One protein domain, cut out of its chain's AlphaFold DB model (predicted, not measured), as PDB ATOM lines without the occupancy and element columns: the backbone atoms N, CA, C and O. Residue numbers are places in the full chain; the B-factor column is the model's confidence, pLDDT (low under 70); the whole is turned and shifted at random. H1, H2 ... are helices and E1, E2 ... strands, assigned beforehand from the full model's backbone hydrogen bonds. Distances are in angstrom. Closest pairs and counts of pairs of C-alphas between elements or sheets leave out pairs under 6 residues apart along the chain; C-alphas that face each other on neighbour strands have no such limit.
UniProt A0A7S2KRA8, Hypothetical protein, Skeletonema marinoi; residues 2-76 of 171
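Overview. This is residues 2 to 76 of the 171 residues of the protein "Hypothetical protein" of Skeletonema marinoi (UniProt A0A7S2KRA8). Two parallel strands, E1 and E2, make the middle of a flat model; H1 packs on their starts, H2 packs on H1, and H3 lies at their other end, residues 69 to 75 sticking out. E1, H2, E2 form a strand-helix-strand unit, parallel strands joined through a helix, its crossover right-handed. The 75 printed residues, mixed in class, run H1 E1 H2 E2 H3, compact: radius of gyration of the C-alphas 12.9 A, spans 35 by 32 by 16 A.

Arrangement. H1, residues 5 to 12, touches H2, residues 35 to 46, closest at C-alphas 8 and 40, 7.0 A, a shallow tilt of 23 degrees, the same way. E1, residues 25 to 29, and E2, residues 55 to 59, are parallel neighbours; find N 27 and O 56 at 2.8 A, within hydrogen-bond range. H3, residues 62 to 71, is apart from H1 and H2. Every O i to N i+4 pair is within range in H1 and H3, 7 of 8 in H2.

Along the chain. Find H1 at C-alpha 5 (67.540, -21.324, 30.578), running 10.1 A. E1 spans 13.2 A, H2 17.3 A, E2 13.1 A; H3 spans 14.3 A to C-alpha 71 (82.606, -32.913, 50.522).

Size, cuts and confidence. The printed part has no cut. The H1 to E1 link is long; pLDDT is under 70 at residues 20 to 21 and 70 to 76.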
ATOM      1  N   GLY A   2      74.286 -18.553  33.199       86.94
ATOM      2  CA  GLY A   2      73.766 -17.195  33.475       86.94
ATOM      3  C   GLY A   2      72.377 -17.144  34.140       86.94
ATOM      4  O   GLY A   2      72.257 -17.139  35.352       86.94
ATOM      5  N   HIS A   3      71.292 -17.122  33.363       91.62
ATOM      6  CA  HIS A   3      69.927 -17.160  33.931       91.62
ATOM      7  C   HIS A   3      69.322 -18.575  33.993       91.62
ATOM      8  O   HIS A   3      68.153 -18.753  34.330       91.62
ATOM      9  N   GLY A   4      70.099 -19.600  33.628       93.06
ATOM     10  CA  GLY A   4      69.703 -21.004  33.770       93.06
ATOM     11  C   GLY A   4      68.836 -21.604  32.657       93.06
ATOM     12  O   GLY A   4      68.477 -22.775  32.752       93.06
ATOM     13  N   LEU A   5      68.505 -20.863  31.593       94.44
ATOM     14  CA  LEU A   5      67.540 -21.324  30.578       94.44
ATOM     15  C   LEU A   5      67.899 -22.659  29.928       94.44
ATOM     16  O   LEU A   5      67.019 -23.497  29.791       94.44
ATOM     17  N   THR A   6      69.163 -22.894  29.568       93.81
ATOM     18  CA  THR A   6      69.578 -24.176  28.971       93.81
ATOM     19  C   THR A   6      69.230 -25.361  29.876       93.81
ATOM     20  O   THR A   6      68.682 -26.352  29.401       93.81
ATOM     21  N   GLY A   7      69.492 -25.250  31.183       94.38
ATOM     22  CA  GLY A   7      69.167 -26.304  32.144       94.38
ATOM     23  C   GLY A   7      67.661 -26.436  32.385       94.38
ATOM     24  O   GLY A   7      67.152 -27.550  32.448       94.38
ATOM     25  N   MET A   8      66.925 -25.322  32.429       95.56
ATOM     26  CA  MET A   8      65.461 -25.352  32.556       95.56
ATOM     27  C   MET A   8      64.778 -25.964  31.327       95.56
ATOM     28  O   MET A   8      63.840 -26.741  31.474       95.56
ATOM     29  N   LEU A   9      65.265 -25.684  30.115       95.31
ATOM     30  CA  LEU A   9      64.778 -26.322  28.889       95.31
ATOM     31  C   LEU A   9      65.129 -27.809  28.853       95.31
ATOM     32  O   LEU A   9      64.299 -28.623  28.457       95.31
ATOM     33  N   PHE A  10      66.324 -28.180  29.320       93.62
ATOM     34  CA  PHE A  10      66.679 -29.585  29.487       93.62
ATOM     35  C   PHE A  10      65.708 -30.286  30.448       93.62
ATOM     36  O   PHE A  10      65.230 -31.378  30.138       93.62
ATOM     37  N   ALA A  11      65.342 -29.635  31.558       93.25
ATOM     38  CA  ALA A  11      64.342 -30.153  32.482       93.25
ATOM     39  C   ALA A  11      62.952 -30.282  31.826       93.25
ATOM     40  O   ALA A  11      62.303 -31.324  31.909       93.25
ATOM     41  N   ALA A  12      62.509 -29.245  31.113       94.38
ATOM     42  CA  ALA A  12      61.232 -29.224  30.401       94.38
ATOM     43  C   ALA A  12      61.126 -30.345  29.348       94.38
ATOM     44  O   ALA A  12      60.087 -30.983  29.213       94.38
ATOM     45  N   CYS A  13      62.205 -30.662  28.632       92.81
ATOM     46  CA  CYS A  13      62.205 -31.733  27.631       92.81
ATOM     47  C   CYS A  13      62.182 -33.158  28.223       92.81
ATOM     48  O   CYS A  13      61.966 -34.127  27.482       92.81
ATOM     49  N   ASN A  14      62.377 -33.301  29.537       90.75
ATOM     50  CA  ASN A  14      62.482 -34.579  30.237       90.75
ATOM     51  C   ASN A  14      61.441 -34.682  31.372       90.75
ATOM     52  O   ASN A  14      61.801 -34.626  32.549       90.75
ATOM     53  N   PRO A  15      60.144 -34.840  31.041       88.69
ATOM     54  CA  PRO A  15      59.087 -34.935  32.041       88.69
ATOM     55  C   PRO A  15      59.236 -36.173  32.946       88.69
ATOM     56  O   PRO A  15      59.779 -37.202  32.514       88.69
ATOM     57  N   PRO A  16      58.694 -36.119  34.179       85.12
ATOM     58  CA  PRO A  16      58.620 -37.267  35.076       85.12
ATOM     59  C   PRO A  16      58.002 -38.490  34.389       85.12
ATOM     60  O   PRO A  16      57.069 -38.373  33.597       85.12
ATOM     61  N   GLY A  17      58.533 -39.679  34.681       80.81
ATOM     62  CA  GLY A  17      58.083 -40.940  34.080       80.81
ATOM     63  C   GLY A  17      58.721 -41.282  32.730       80.81
ATOM     64  O   GLY A  17      58.638 -42.431  32.303       80.81
ATOM     65  N   ARG A  18      59.421 -40.342  32.077       77.94
ATOM     66  CA  ARG A  18      60.274 -40.648  30.913       77.94
ATOM     67  C   ARG A  18      61.600 -41.296  31.320       77.94
ATOM     68  O   ARG A  18      62.155 -42.099  30.575       77.94
ATOM     69  N   LEU A  19      62.103 -40.934  32.497       73.00
ATOM     70  CA  LEU A  19      63.342 -41.446  33.074       73.00
ATOM     71  C   LEU A  19      63.026 -42.440  34.198       73.00
ATOM     72  O   LEU A  19      62.034 -42.290  34.908       73.00
ATOM     73  N   LYS A  20      63.886 -43.455  34.366       62.19
ATOM     74  CA  LYS A  20      63.775 -44.433  35.466       62.19
ATOM     75  C   LYS A  20      64.058 -43.815  36.841       62.19
ATOM     76  O   LYS A  20      63.595 -44.349  37.841       62.19
ATOM     77  N   ALA A  21      64.817 -42.720  36.874       68.62
ATOM     78  CA  ALA A  21      65.176 -41.973  38.074       68.62
ATOM     79  C   ALA A  21      64.589 -40.556  38.022       68.62
ATOM     80  O   ALA A  21      64.306 -40.033  36.940       68.62
ATOM     81  N   SER A  22      64.417 -39.934  39.190       75.38
ATOM     82  CA  SER A  22      64.077 -38.516  39.278       75.38
ATOM     83  C   SER A  22      65.241 -37.670  38.764       75.38
ATOM     84  O   SER A  22      66.402 -37.909  39.082       75.38
ATOM     85  N   MET A  23      64.928 -36.676  37.938       84.06
ATOM     86  CA  MET A  23      65.917 -35.754  37.396       84.06
ATOM     87  C   MET A  23      66.003 -34.519  38.285       84.06
ATOM     88  O   MET A  23      64.985 -33.908  38.608       84.06
ATOM     89  N   ARG A  24      67.232 -34.140  38.628       89.19
ATOM     90  CA  ARG A  24      67.563 -32.860  39.252       89.19
ATOM     91  C   ARG A  24      68.494 -32.095  38.323       89.19
ATOM     92  O   ARG A  24      69.375 -32.689  37.705       89.19
ATOM     93  N   VAL A  25      68.293 -30.790  38.222       92.44
ATOM     94  CA  VAL A  25      69.115 -29.868  37.443       92.44
ATOM     95  C   VAL A  25      69.752 -28.884  38.404       92.44
ATOM     96  O   VAL A  25      69.064 -28.118  39.077       92.44
ATOM     97  N   LEU A  26      71.079 -28.912  38.449       93.12
ATOM     98  CA  LEU A  26      71.881 -28.011  39.262       93.12
ATOM     99  C   LEU A  26      72.497 -26.969  38.326       93.12
ATOM    100  O   LEU A  26      73.190 -27.305  37.365       93.12
ATOM    101  N   LEU A  27      72.185 -25.702  38.573       94.50
ATOM    102  CA  LEU A  27      72.713 -24.554  37.849       94.50
ATOM    103  C   LEU A  27      73.802 -23.920  38.710       94.50
ATOM    104  O   LEU A  27      73.570 -23.676  39.887       94.50
ATOM    105  N   VAL A  28      74.973 -23.656  38.137       92.81
ATOM    106  CA  VAL A  28      76.124 -23.080  38.845       92.81
ATOM    107  C   VAL A  28      76.620 -21.847  38.094       92.81
ATOM    108  O   VAL A  28      77.026 -21.934  36.926       92.81
ATOM    109  N   ASP A  29      76.566 -20.688  38.741       93.25
ATOM    110  CA  ASP A  29      77.141 -19.434  38.249       93.25
ATOM    111  C   ASP A  29      77.452 -18.495  39.413       93.25
ATOM    112  O   ASP A  29      76.884 -18.626  40.491       93.25
ATOM    113  N   GLN A  30      78.323 -17.517  39.183       92.62
ATOM    114  CA  GLN A  30      78.798 -16.606  40.224       92.62
ATOM    115  C   GLN A  30      77.711 -15.676  40.762       92.62
ATOM    116  O   GLN A  30      77.882 -15.118  41.840       92.62
ATOM    117  N   SER A  31      76.639 -15.464  39.999       93.50
ATOM    118  CA  SER A  31      75.526 -14.613  40.403       93.50
ATOM    119  C   SER A  31      74.201 -15.158  39.888       93.50
ATOM    120  O   SER A  31      74.095 -15.498  38.707       93.50
ATOM    121  N   GLU A  32      73.187 -15.209  40.753       93.88
ATOM    122  CA  GLU A  32      71.817 -15.530  40.355       93.88
ATOM    123  C   GLU A  32      71.103 -14.261  39.854       93.88
ATOM    124  O   GLU A  32      70.805 -13.350  40.636       93.88
ATOM    125  N   PRO A  33      70.788 -14.145  38.551       93.62
ATOM    126  CA  PRO A  33      70.052 -12.993  38.059       93.62
ATOM    127  C   PRO A  33      68.575 -13.092  38.449       93.62
ATOM    128  O   PRO A  33      67.978 -14.164  38.398       93.62
ATOM    129  N   GLN A  34      67.922 -11.951  38.687       92.50
ATOM    130  CA  GLN A  34      66.472 -11.897  38.962       92.50
ATOM    131  C   GLN A  34      65.615 -12.563  37.872       92.50
ATOM    132  O   GLN A  34      64.522 -13.050  38.142       92.50
ATOM    133  N   SER A  35      66.104 -12.601  36.629       95.25
ATOM    134  CA  SER A  35      65.418 -13.281  35.530       95.25
ATOM    135  C   SER A  35      65.356 -14.802  35.695       95.25
ATOM    136  O   SER A  35      64.522 -15.424  35.044       95.25
ATOM    137  N   HIS A  36      66.188 -15.409  36.550       95.50
ATOM    138  CA  HIS A  36      66.162 -16.845  36.814       95.50
ATOM    139  C   HIS A  36      64.802 -17.291  37.365       95.50
ATOM    140  O   HIS A  36      64.155 -18.155  36.771       95.50
ATOM    141  N   SER A  37      64.345 -16.667  38.454       94.38
ATOM    142  CA  SER A  37      63.070 -17.007  39.093       94.38
ATOM    143  C   SER A  37      61.888 -16.742  38.166       94.38
ATOM    144  O   SER A  37      61.053 -17.622  37.990       94.38
ATOM    145  N   ILE A  38      61.878 -15.594  37.479       95.88
ATOM    146  CA  ILE A  38      60.830 -15.237  36.509       95.88
ATOM    147  C   ILE A  38      60.731 -16.289  35.398       95.88
ATOM    148  O   ILE A  38      59.640 -16.747  35.069       95.88
ATOM    149  N   LEU A  39      61.863 -16.689  34.812       96.12
ATOM    150  CA  LEU A  39      61.870 -17.687  33.745       96.12
ATOM    151  C   LEU A  39      61.447 -19.065  34.244       96.12
ATOM    152  O   LEU A  39      60.710 -19.750  33.541       96.12
ATOM    153  N   ARG A  40      61.893 -19.470  35.437       96.25
ATOM    154  CA  ARG A  40      61.469 -20.733  36.044       96.25
ATOM    155  C   ARG A  40      59.958 -20.750  36.232       96.25
ATOM    156  O   ARG A  40      59.321 -21.716  35.831       96.25
ATOM    157  N   ASP A  41      59.397 -19.679  36.781       96.12
ATOM    158  CA  ASP A  41      57.969 -19.592  37.066       96.12
ATOM    159  C   ASP A  41      57.156 -19.622  35.753       96.12
ATOM    160  O   ASP A  41      56.235 -20.427  35.634       96.12
ATOM    161  N   LEU A  42      57.578 -18.895  34.711       96.50
ATOM    162  CA  LEU A  42      56.957 -18.957  33.376       96.50
ATOM    163  C   LEU A  42      57.049 -20.347  32.724       96.50
ATOM    164  O   LEU A  42      56.095 -20.813  32.106       96.50
ATOM    165  N   ILE A  43      58.192 -21.030  32.838       96.94
ATOM    166  CA  ILE A  43      58.344 -22.391  32.300       96.94
ATOM    167  C   ILE A  43      57.465 -23.368  33.091       96.94
ATOM    168  O   ILE A  43      56.891 -24.278  32.490       96.94
ATOM    169  N   SER A  44      57.310 -23.162  34.402       96.69
ATOM    170  CA  SER A  44      56.503 -24.016  35.277       96.69
ATOM    171  C   SER A  44      55.009 -23.999  34.934       96.69
ATOM    172  O   SER A  44      54.336 -25.011  35.122       96.69
ATOM    173  N   GLU A  45      54.503 -22.911  34.339       97.06
ATOM    174  CA  GLU A  45      53.119 -22.830  33.847       97.06
ATOM    175  C   GLU A  45      52.830 -23.868  32.749       97.06
ATOM    176  O   GLU A  45      51.722 -24.398  32.665       97.06
ATOM    177  N   VAL A  46      53.831 -24.187  31.919       96.38
ATOM    178  CA  VAL A  46      53.714 -25.161  30.817       96.38
ATOM    179  C   VAL A  46      54.269 -26.531  31.215       96.38
ATOM    180  O   VAL A  46      53.760 -27.565  30.786       96.38
ATOM    181  N   CYS A  47      55.317 -26.548  32.039       95.94
ATOM    182  CA  CYS A  47      56.032 -27.735  32.493       95.94
ATOM    183  C   CYS A  47      56.101 -27.739  34.032       95.94
ATOM    184  O   CYS A  47      57.141 -27.383  34.583       95.94
ATOM    185  N   PRO A  48      55.045 -28.173  34.753       94.62
ATOM    186  CA  PRO A  48      54.955 -28.041  36.219       94.62
ATOM    187  C   PRO A  48      56.059 -28.745  37.018       94.62
ATOM    188  O   PRO A  48      56.288 -28.450  38.191       94.62
ATOM    189  N   TRP A  49      56.751 -29.697  36.390       93.38
ATOM    190  CA  TRP A  49      57.907 -30.372  36.973       93.38
ATOM    191  C   TRP A  49      59.190 -29.543  36.915       93.38
ATOM    192  O   TRP A  49      60.179 -29.994  37.467       93.38
ATOM    193  N   VAL A  50      59.214 -28.388  36.246       95.19
ATOM    194  CA  VAL A  50      60.324 -27.429  36.285       95.19
ATOM    195  C   VAL A  50      60.024 -26.437  37.403       95.19
ATOM    196  O   VAL A  50      59.321 -25.451  37.210       95.19
ATOM    197  N   ASN A  51      60.504 -26.737  38.602       92.88
ATOM    198  CA  ASN A  51      60.191 -26.004  39.828       92.88
ATOM    199  C   ASN A  51      61.417 -25.960  40.757       92.88
ATOM    200  O   ASN A  51      62.486 -26.445  40.399       92.88
ATOM    201  N   GLN A  52      61.275 -25.362  41.939       90.81
ATOM    202  CA  GLN A  52      62.386 -25.187  42.888       90.81
ATOM    203  C   GLN A  52      62.978 -26.509  43.404       90.81
ATOM    204  O   GLN A  52      64.157 -26.557  43.752       90.81
ATOM    205  N   ASP A  53      62.197 -27.591  43.416       88.56
ATOM    206  CA  ASP A  53      62.659 -28.896  43.899       88.56
ATOM    207  C   ASP A  53      63.518 -29.627  42.858       88.56
ATOM    208  O   ASP A  53      64.365 -30.457  43.192       88.56
ATOM    209  N   THR A  54      63.299 -29.324  41.579       90.62
ATOM    210  CA  THR A  54      63.951 -29.990  40.441       90.62
ATOM    211  C   THR A  54      65.041 -29.145  39.805       90.62
ATOM    212  O   THR A  54      65.995 -29.709  39.276       90.62
ATOM    213  N   VAL A  55      64.924 -27.817  39.852       93.69
ATOM    214  CA  VAL A  55      65.905 -26.865  39.333       93.69
ATOM    215  C   VAL A  55      66.414 -26.012  40.484       93.69
ATOM    216  O   VAL A  55      65.701 -25.154  41.000       93.69
ATOM    217  N   GLN A  56      67.672 -26.233  40.848       92.12
ATOM    218  CA  GLN A  56      68.350 -25.520  41.924       92.12
ATOM    219  C   GLN A  56      69.460 -24.646  41.352       92.12
ATOM    220  O   GLN A  56      70.196 -25.081  40.462       92.12
ATOM    221  N   PHE A  57      69.585 -23.426  41.865       93.69
ATOM    222  CA  PHE A  57      70.658 -22.503  41.513       93.69
ATOM    223  C   PHE A  57      71.663 -22.419  42.663       93.69
ATOM    224  O   PHE A  57      71.290 -22.217  43.816       93.69
ATOM    225  N   PHE A  58      72.940 -22.588  42.340       92.06
ATOM    226  CA  PHE A  58      74.063 -22.432  43.250       92.06
ATOM    227  C   PHE A  58      74.843 -21.197  42.820       92.06
ATOM    228  O   PHE A  58      75.545 -21.216  41.807       92.06
ATOM    229  N   GLU A  59      74.696 -20.128  43.598       93.94
ATOM    230  CA  GLU A  59      75.470 -18.901  43.433       93.94
ATOM    231  C   GLU A  59      76.892 -19.117  43.975       93.94
ATOM    232  O   GLU A  59      77.164 -18.978  45.169       93.94
ATOM    233  N   ALA A  60      77.780 -19.573  43.095       91.31
ATOM    234  CA  ALA A  60      79.176 -19.881  43.374       91.31
ATOM    235  C   ALA A  60      79.973 -19.904  42.064       91.31
ATOM    236  O   ALA A  60      79.430 -20.175  40.988       91.31
ATOM    237  N   ASP A  61      81.283 -19.674  42.141       91.56
ATOM    238  CA  ASP A  61      82.143 -20.100  41.042       91.56
ATOM    239  C   ASP A  61      82.245 -21.637  40.985       91.56
ATOM    240  O   ASP A  61      81.779 -22.361  41.872       91.56
ATOM    241  N   LEU A  62      82.804 -22.142  39.882       89.31
ATOM    242  CA  LEU A  62      82.889 -23.580  39.663       89.31
ATOM    243  C   LEU A  62      83.773 -24.260  40.718       89.31
ATOM    244  O   LEU A  62      83.395 -25.315  41.209       89.31
ATOM    245  N   ASP A  63      84.902 -23.665  41.102       88.31
ATOM    246  CA  ASP A  63      85.855 -24.282  42.030       88.31
ATOM    247  C   ASP A  63      85.265 -24.400  43.447       88.31
ATOM    248  O   ASP A  63      85.366 -25.451  44.095       88.31
ATOM    249  N   ASP A  64      84.569 -23.358  43.902       88.44
ATOM    250  CA  ASP A  64      83.824 -23.340  45.159       88.44
ATOM    251  C   ASP A  64      82.704 -24.382  45.162       88.44
ATOM    252  O   ASP A  64      82.503 -25.086  46.160       88.44
ATOM    253  N   TYR A  65      81.970 -24.501  44.051       87.81
ATOM    254  CA  TYR A  65      80.927 -25.512  43.903       87.81
ATOM    255  C   TYR A  65      81.509 -26.925  43.963       87.81
ATOM    256  O   TYR A  65      81.010 -27.754  44.721       87.81
ATOM    257  N   VAL A  66      82.583 -27.196  43.218       84.94
ATOM    258  CA  VAL A  66      83.244 -28.507  43.197       84.94
ATOM    259  C   VAL A  66      83.754 -28.878  44.587       84.94
ATOM    260  O   VAL A  66      83.505 -29.990  45.050       84.94
ATOM    261  N   THR A  67      84.386 -27.942  45.297       83.12
ATOM    262  CA  THR A  67      84.901 -28.174  46.655       83.12
ATOM    263  C   THR A  67      83.784 -28.541  47.634       83.12
ATOM    264  O   THR A  67      83.917 -29.503  48.392       83.12
ATOM    265  N   LYS A  68      82.655 -27.820  47.594       77.94
ATOM    266  CA  LYS A  68      81.486 -28.098  48.448       77.94
ATOM    267  C   LYS A  68      80.794 -29.406  48.045       77.94
ATOM    268  O   LYS A  68      80.496 -30.234  48.902       77.94
ATOM    269  N   SER A  69      80.616 -29.637  46.746       71.25
ATOM    270  CA  SER A  69      79.955 -30.827  46.202       71.25
ATOM    271  C   SER A  69      80.729 -32.116  46.479       71.25
ATOM    272  O   SER A  69      80.105 -33.135  46.752       71.25
ATOM    273  N   LEU A  70      82.065 -32.094  46.413       61.25
ATOM    274  CA  LEU A  70      82.903 -33.267  46.692       61.25
ATOM    275  C   LEU A  70      82.934 -33.627  48.186       61.25
ATOM    276  O   LEU A  70      83.171 -34.786  48.525       61.25
ATOM    277  N   SER A  71      82.702 -32.657  49.079       58.19
ATOM    278  CA  SER A  71      82.606 -32.913  50.522       58.19
ATOM    279  C   SER A  71      81.282 -33.563  50.940       58.19
ATOM    280  O   SER A  71      81.259 -34.321  51.911       58.19
ATOM    281  N   ASP A  72      80.214 -33.357  50.167       55.25
ATOM    282  CA  ASP A  72      78.956 -34.087  50.308       55.25
ATOM    283  C   ASP A  72      79.036 -35.408  49.523       55.25
ATOM    284  O   ASP A  72      78.598 -35.534  48.378       55.25
ATOM    285  N   VAL A  73      79.589 -36.434  50.181       41.66
ATOM    286  CA  VAL A  73      79.821 -37.819  49.695       41.66
ATOM    287  C   VAL A  73      78.526 -38.557  49.267       41.66
ATOM    288  O   VAL A  73      78.561 -39.719  48.874       41.66
ATOM    289  N   ALA A  74      77.369 -37.893  49.311       41.09
ATOM    290  CA  ALA A  74      76.073 -38.394  48.851       41.09
ATOM    291  C   ALA A  74      75.600 -37.741  47.537       41.09
ATOM    292  O   ALA A  74      74.417 -37.820  47.192       41.09
ATOM    293  N   THR A  75      76.488 -37.066  46.805       45.94
ATOM    294  CA  THR A  75      76.173 -36.596  45.458       45.94
ATOM    295  C   THR A  75      76.119 -37.794  44.514       45.94
ATOM    296  O   THR A  75      77.141 -38.334  44.097       45.94
ATOM    297  N   ASP A  76      74.888 -38.236  44.224       51.03
ATOM    298  CA  ASP A  76      74.536 -38.949  42.990       51.03
ATOM    299  C   ASP A  76      75.461 -38.470  41.869       51.03
ATOM    300  O   ASP A  76      75.515 -37.268  41.591       51.03
TER     301      ASP A  76